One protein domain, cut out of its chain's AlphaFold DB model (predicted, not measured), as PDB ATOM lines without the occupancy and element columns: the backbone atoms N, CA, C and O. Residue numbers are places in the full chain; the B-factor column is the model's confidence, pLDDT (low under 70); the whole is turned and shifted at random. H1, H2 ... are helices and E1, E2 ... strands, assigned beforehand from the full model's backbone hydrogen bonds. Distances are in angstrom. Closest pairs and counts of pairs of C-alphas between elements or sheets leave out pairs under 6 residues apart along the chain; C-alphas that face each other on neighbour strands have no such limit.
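What this domain is: This is residues 23 to 77 of the 88 residues of the protein "RNA-directed DNA polymerase-like protein" of Gossypium australe (UniProt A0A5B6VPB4). You see an open horseshoe: the small sheet makes one arm, short helix H1 the bridge, and long helix H2 folds back as the other. The sheet, E1 - E2 - E3, is an antiparallel meander, each strand neighbouring the one before. Three strands, then two helices, are named in 55 printed residues of mixed class, only just extended, close to loose: radius of gyration of the C-alphas 15.3 A, spans 47 by 25 by 11 A.

How they stand to each other: Look at E1, residues 26 to 29, and E2, residues 32 to 35, a hairpin with N 27 2.9 A from O 34. E2 and E3, residues 38 to 41, form another, with N 33 2.8 A from O 40. H2, residues 59 to 75, is apart from the strands and from H1, residues 45 to 50. Every O i to N i+4 pair is within hydrogen-bond range in H1, 12 of 13 in H2.

Where its parts are: Find E1 beginning at C-alpha 26, (297.435, 268.936, 191.559); H2 runs 23.7 A to C-alpha 75, (288.865, 262.632, 215.138).

The domain as a whole: The farthest C-alphas, Trp 23 and Asn 58, are 47.7 A apart, without cut or long link. Model pLDDT is under 70 at residues 41 to 46, 53 to 62 and 73 to 77.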
ATOM      1  N   TRP A  23     292.620 276.391 189.294       80.12
ATOM      2  CA  TRP A  23     292.092 275.253 188.525       80.12
ATOM      3  C   TRP A  23     293.131 274.167 188.201       80.12
ATOM      4  O   TRP A  23     293.069 273.522 187.159       80.12
ATOM      5  N   LEU A  24     294.095 273.955 189.099       83.56
ATOM      6  CA  LEU A  24     295.055 272.863 188.978       83.56
ATOM      7  C   LEU A  24     294.467 271.564 189.544       83.56
ATOM      8  O   LEU A  24     293.909 271.566 190.639       83.56
ATOM      9  N   GLY A  25     294.644 270.448 188.832       82.50
ATOM     10  CA  GLY A  25     294.290 269.110 189.333       82.50
ATOM     11  C   GLY A  25     295.239 268.581 190.421       82.50
ATOM     12  O   GLY A  25     294.877 267.669 191.165       82.50
ATOM     13  N   GLU A  26     296.431 269.177 190.522       84.56
ATOM     14  CA  GLU A  26     297.435 268.936 191.559       84.56
ATOM     15  C   GLU A  26     298.033 270.272 192.025       84.56
ATOM     16  O   GLU A  26     298.469 271.083 191.205       84.56
ATOM     17  N   VAL A  27     298.119 270.485 193.337       85.38
ATOM     18  CA  VAL A  27     298.791 271.646 193.934       85.38
ATOM     19  C   VAL A  27     299.786 271.180 194.987       85.38
ATOM     20  O   VAL A  27     299.444 270.410 195.879       85.38
ATOM     21  N   ARG A  28     301.022 271.684 194.918       84.06
ATOM     22  CA  ARG A  28     302.010 271.500 195.989       84.06
ATOM     23  C   ARG A  28     301.864 272.622 196.999       84.06
ATOM     24  O   ARG A  28     302.069 273.784 196.653       84.06
ATOM     25  N   PHE A  29     301.516 272.280 198.230       80.56
ATOM     26  CA  PHE A  29     301.317 273.240 199.309       80.56
ATOM     27  C   PHE A  29     301.860 272.672 200.619       80.56
ATOM     28  O   PHE A  29     301.532 271.549 200.988       80.56
ATOM     29  N   LEU A  30     302.720 273.438 201.301       80.06
ATOM     30  CA  LEU A  30     303.344 273.058 202.581       80.06
ATOM     31  C   LEU A  30     304.010 271.665 202.571       80.06
ATOM     32  O   LEU A  30     303.893 270.899 203.520       80.06
ATOM     33  N   GLY A  31     304.683 271.310 201.470       76.38
ATOM     34  CA  GLY A  31     305.345 270.005 201.327       76.38
ATOM     35  C   GLY A  31     304.400 268.836 201.025       76.38
ATOM     36  O   GLY A  31     304.867 267.716 200.841       76.38
ATOM     37  N   ASN A  32     303.096 269.089 200.908       76.25
ATOM     38  CA  ASN A  32     302.097 268.107 200.508       76.25
ATOM     39  C   ASN A  32     301.677 268.301 199.055       76.25
ATOM     40  O   ASN A  32     301.696 269.411 198.518       76.25
ATOM     41  N   VAL A  33     301.260 267.207 198.430       82.38
ATOM     42  CA  VAL A  33     300.665 267.183 197.099       82.38
ATOM     43  C   VAL A  33     299.157 267.020 197.264       82.38
ATOM     44  O   VAL A  33     298.676 265.955 197.638       82.38
ATOM     45  N   ILE A  34     298.402 268.077 197.000       82.94
ATOM     46  CA  ILE A  34     296.941 268.084 197.072       82.94
ATOM     47  C   ILE A  34     296.400 267.731 195.690       82.94
ATOM     48  O   ILE A  34     296.680 268.430 194.719       82.94
ATOM     49  N   LEU A  35     295.629 266.652 195.603       83.19
ATOM     50  CA  LEU A  35     294.917 266.210 194.408       83.19
ATOM     51  C   LEU A  35     293.414 266.415 194.609       83.19
ATOM     52  O   LEU A  35     292.933 266.457 195.739       83.19
ATOM     53  N   ALA A  36     292.649 266.415 193.516       77.62
ATOM     54  CA  ALA A  36     291.181 266.438 193.588       77.62
ATOM     55  C   ALA A  36     290.593 265.296 194.446       77.62
ATOM     56  O   ALA A  36     289.544 265.453 195.057       77.62
ATOM     57  N   ARG A  37     291.296 264.158 194.511       77.31
ATOM     58  CA  ARG A  37     290.909 262.966 195.280       77.31
ATOM     59  C   ARG A  37     291.432 262.927 196.723       77.31
ATOM     60  O   ARG A  37     291.187 261.945 197.408       77.31
ATOM     61  N   GLY A  38     292.201 263.925 197.163       76.56
ATOM     62  CA  GLY A  38     292.756 263.966 198.520       76.56
ATOM     63  C   GLY A  38     294.202 264.449 198.608       76.56
ATOM     64  O   GLY A  38     294.819 264.840 197.616       76.56
ATOM     65  N   ILE A  39     294.751 264.422 199.822       78.69
ATOM     66  CA  ILE A  39     296.100 264.913 200.127       78.69
ATOM     67  C   ILE A  39     297.073 263.733 200.137       78.69
ATOM     68  O   ILE A  39     296.901 262.773 200.879       78.69
ATOM     69  N   ARG A  40     298.129 263.813 199.328       75.19
ATOM     70  CA  ARG A  40     299.288 262.924 199.413       75.19
ATOM     71  C   ARG A  40     300.404 263.653 200.141       75.19
ATOM     72  O   ARG A  40     300.868 264.698 199.681       75.19
ATOM     73  N   VAL A  41     300.851 263.081 201.252       68.06
ATOM     74  CA  VAL A  41     302.040 263.570 201.953       68.06
ATOM     75  C   VAL A  41     303.231 263.457 201.011       68.06
ATOM     76  O   VAL A  41     303.460 262.412 200.397       68.06
ATOM     77  N   GLY A  42     303.950 264.564 200.828       68.06
ATOM     78  CA  GLY A  42     305.117 264.578 199.961       68.06
ATOM     79  C   GLY A  42     306.274 263.791 200.586       68.06
ATOM     80  O   GLY A  42     306.453 263.823 201.805       68.06
ATOM     81  N   PRO A  43     307.117 263.133 199.771       65.62
ATOM     82  CA  PRO A  43     308.270 262.380 200.264       65.62
ATOM     83  C   PRO A  43     309.298 263.245 201.008       65.62
ATOM     84  O   PRO A  43     310.130 262.703 201.716       65.62
ATOM     85  N   SER A  44     309.237 264.577 200.901       67.69
ATOM     86  CA  SER A  44     310.092 265.504 201.653       67.69
ATOM     87  C   SER A  44     309.680 265.694 203.117       67.69
ATOM     88  O   SER A  44     310.493 266.155 203.905       67.69
ATOM     89  N   MET A  45     308.434 265.377 203.491       66.25
ATOM     90  CA  MET A  45     307.952 265.515 204.875       66.25
ATOM     91  C   MET A  45     308.297 264.282 205.725       66.25
ATOM     92  O   MET A  45     308.540 264.402 206.922       66.25
ATOM     93  N   ILE A  46     308.355 263.103 205.098       68.12
ATOM     94  CA  ILE A  46     308.595 261.820 205.772       68.12
ATOM     95  C   ILE A  46     309.950 261.800 206.512       68.12
ATOM     96  O   ILE A  46     309.948 261.467 207.696       68.12
ATOM     97  N   PRO A  47     311.084 262.215 205.909       73.62
ATOM     98  CA  PRO A  47     312.372 262.250 206.599       73.62
ATOM     99  C   PRO A  47     312.360 263.174 207.816       73.62
ATOM    100  O   PRO A  47     312.880 262.805 208.856       73.62
ATOM    101  N   SER A  48     311.704 264.337 207.730       71.62
ATOM    102  CA  SER A  48     311.630 265.291 208.844       71.62
ATOM    103  C   SER A  48     310.813 264.771 210.028       71.62
ATOM    104  O   SER A  48     311.110 265.108 211.169       71.62
ATOM    105  N   ILE A  49     309.793 263.946 209.768       70.31
ATOM    106  CA  ILE A  49     309.031 263.258 210.820       70.31
ATOM    107  C   ILE A  49     309.876 262.139 211.439       70.31
ATOM    108  O   ILE A  49     309.869 261.973 212.654       70.31
ATOM    109  N   ILE A  50     310.624 261.392 210.621       73.50
ATOM    110  CA  ILE A  50     311.493 260.303 211.090       73.50
ATOM    111  C   ILE A  50     312.670 260.842 211.917       73.50
ATOM    112  O   ILE A  50     313.025 260.262 212.938       73.50
ATOM    113  N   GLU A  51     313.258 261.968 211.513       76.75
ATOM    114  CA  GLU A  51     314.362 262.628 212.220       76.75
ATOM    115  C   GLU A  51     313.905 263.449 213.434       76.75
ATOM    116  O   GLU A  51     314.736 264.030 214.144       76.75
ATOM    117  N   TRP A  52     312.598 263.498 213.714       77.81
ATOM    118  CA  TRP A  52     312.071 264.209 214.868       77.81
ATOM    119  C   TRP A  52     312.553 263.536 216.160       77.81
ATOM    120  O   TRP A  52     312.012 262.527 216.614       77.81
ATOM    121  N   LYS A  53     313.574 264.124 216.793       67.62
ATOM    122  CA  LYS A  53     314.067 263.672 218.100       67.62
ATOM    123  C   LYS A  53     312.961 263.797 219.140       67.62
ATOM    124  O   LYS A  53     312.405 264.879 219.339       67.62
ATOM    125  N   LEU A  54     312.662 262.688 219.815       65.44
ATOM    126  CA  LEU A  54     311.670 262.662 220.880       65.44
ATOM    127  C   LEU A  54     312.069 263.685 221.961       65.44
ATOM    128  O   LEU A  54     313.210 263.646 222.433       65.44
ATOM    129  N   PRO A  55     311.181 264.615 222.350       62.16
ATOM    130  CA  PRO A  55     311.505 265.583 223.384       62.16
ATOM    131  C   PRO A  55     311.787 264.856 224.705       62.16
ATOM    132  O   PRO A  55     310.992 264.029 225.151       62.16
ATOM    133  N   THR A  56     312.912 265.181 225.347       62.03
ATOM    134  CA  THR A  56     313.312 264.721 226.687       62.03
ATOM    135  C   THR A  56     312.414 265.369 227.744       62.03
ATOM    136  O   THR A  56     312.820 266.250 228.495       62.03
ATOM    137  N   MET A  57     311.140 264.990 227.774       63.75
ATOM    138  CA  MET A  57     310.168 265.465 228.756       63.75
ATOM    139  C   MET A  57     309.612 264.275 229.546       63.75
ATOM    140  O   MET A  57     309.561 263.155 229.045       63.75
ATOM    141  N   ASN A  58     309.217 264.515 230.801       65.38
ATOM    142  CA  ASN A  58     308.669 263.489 231.694       65.38
ATOM    143  C   ASN A  58     307.579 262.650 230.997       65.38
ATOM    144  O   ASN A  58     306.543 263.181 230.587       65.38
ATOM    145  N   LEU A  59     307.818 261.335 230.898       64.00
ATOM    146  CA  LEU A  59     307.008 260.369 230.140       64.00
ATOM    147  C   LEU A  59     305.527 260.353 230.557       64.00
ATOM    148  O   LEU A  59     304.656 260.125 229.722       64.00
ATOM    149  N   SER A  60     305.226 260.681 231.816       65.62
ATOM    150  CA  SER A  60     303.859 260.798 232.340       65.62
ATOM    151  C   SER A  60     303.054 261.935 231.697       65.62
ATOM    152  O   SER A  60     301.868 261.773 231.424       65.62
ATOM    153  N   ARG A  61     303.692 263.074 231.390       63.81
ATOM    154  CA  ARG A  61     303.053 264.192 230.672       63.81
ATOM    155  C   ARG A  61     302.991 263.933 229.170       63.81
ATOM    156  O   ARG A  61     302.012 264.300 228.528       63.81
ATOM    157  N   LEU A  62     304.021 263.283 228.626       68.88
ATOM    158  CA  LEU A  62     304.080 262.895 227.215       68.88
ATOM    159  C   LEU A  62     302.970 261.907 226.861       68.88
ATOM    160  O   LEU A  62     302.344 262.076 225.824       68.88
ATOM    161  N   GLY A  63     302.677 260.943 227.737       73.69
ATOM    162  CA  GLY A  63     301.581 259.993 227.551       73.69
ATOM    163  C   GLY A  63     300.234 260.687 227.351       73.69
ATOM    164  O   GLY A  63     299.529 260.375 226.399       73.69
ATOM    165  N   GLY A  64     299.910 261.691 228.173       77.75
ATOM    166  CA  GLY A  64     298.678 262.470 228.009       77.75
ATOM    167  C   GLY A  64     298.631 263.248 226.690       77.75
ATOM    168  O   GLY A  64     297.616 263.233 225.999       77.75
ATOM    169  N   ILE A  65     299.746 263.871 226.300       80.06
ATOM    170  CA  ILE A  65     299.845 264.637 225.048       80.06
ATOM    171  C   ILE A  65     299.755 263.715 223.824       80.06
ATOM    172  O   ILE A  65     299.055 264.036 222.873       80.06
ATOM    173  N   LEU A  66     300.428 262.563 223.847       75.94
ATOM    174  CA  LEU A  66     300.377 261.558 222.783       75.94
ATOM    175  C   LEU A  66     298.969 260.994 222.614       75.94
ATOM    176  O   LEU A  66     298.513 260.869 221.485       75.94
ATOM    177  N   GLN A  67     298.275 260.690 223.714       74.19
ATOM    178  CA  GLN A  67     296.890 260.221 223.662       74.19
ATOM    179  C   GLN A  67     295.961 261.284 223.075       74.19
ATOM    180  O   GLN A  67     295.141 260.975 222.216       74.19
ATOM    181  N   GLU A  68     296.136 262.542 223.475       76.62
ATOM    182  CA  GLU A  68     295.354 263.659 222.948       76.62
ATOM    183  C   GLU A  68     295.636 263.901 221.454       76.62
ATOM    184  O   GLU A  68     294.708 264.077 220.669       76.62
ATOM    185  N   ILE A  69     296.902 263.859 221.029       77.69
ATOM    186  CA  ILE A  69     297.288 263.999 219.615       77.69
ATOM    187  C   ILE A  69     296.766 262.819 218.793       77.69
ATOM    188  O   ILE A  69     296.207 263.028 217.721       77.69
ATOM    189  N   HIS A  70     296.913 261.589 219.282       70.31
ATOM    190  CA  HIS A  70     296.426 260.389 218.604       70.31
ATOM    191  C   HIS A  70     294.903 260.426 218.442       70.31
ATOM    192  O   HIS A  70     294.394 260.157 217.355       70.31
ATOM    193  N   LYS A  71     294.185 260.849 219.488       76.00
ATOM    194  CA  LYS A  71     292.740 261.059 219.445       76.00
ATOM    195  C   LYS A  71     292.359 262.129 218.422       76.00
ATOM    196  O   LYS A  71     291.524 261.861 217.571       76.00
ATOM    197  N   ARG A  72     293.030 263.284 218.421       72.81
ATOM    198  CA  ARG A  72     292.772 264.358 217.447       72.81
ATOM    199  C   ARG A  72     293.084 263.960 216.015       72.81
ATOM    200  O   ARG A  72     292.330 264.319 215.133       72.81
ATOM    201  N   ILE A  73     294.139 263.192 215.758       68.19
ATOM    202  CA  ILE A  73     294.450 262.714 214.400       68.19
ATOM    203  C   ILE A  73     293.362 261.756 213.892       68.19
ATOM    204  O   ILE A  73     293.041 261.770 212.705       68.19
ATOM    205  N   LEU A  74     292.783 260.938 214.776       65.50
ATOM    206  CA  LEU A  74     291.676 260.043 214.434       65.50
ATOM    207  C   LEU A  74     290.329 260.781 214.323       65.50
ATOM    208  O   LEU A  74     289.516 260.406 213.483       65.50
ATOM    209  N   GLU A  75     290.100 261.828 215.123       60.59
ATOM    210  CA  GLU A  75     288.865 262.632 215.138       60.59
ATOM    211  C   GLU A  75     288.820 263.712 214.040       60.59
ATOM    212  O   GLU A  75     287.782 263.889 213.408       60.59
ATOM    213  N   ASP A  76     289.938 264.392 213.761       53.69
ATOM    214  CA  ASP A  76     290.077 265.355 212.656       53.69
ATOM    215  C   ASP A  76     290.219 264.662 211.300       53.69
ATOM    216  O   ASP A  76     290.293 265.356 210.290       53.69
ATOM    217  N   SER A  77     290.269 263.324 211.247       42.50
ATOM    218  CA  SER A  77     290.211 262.575 209.991       42.50
ATOM    219  C   SER A  77     288.782 262.661 209.456       42.50
ATOM    220  O   SER A  77     287.913 261.889 209.878       42.50
TER     221      SER A  77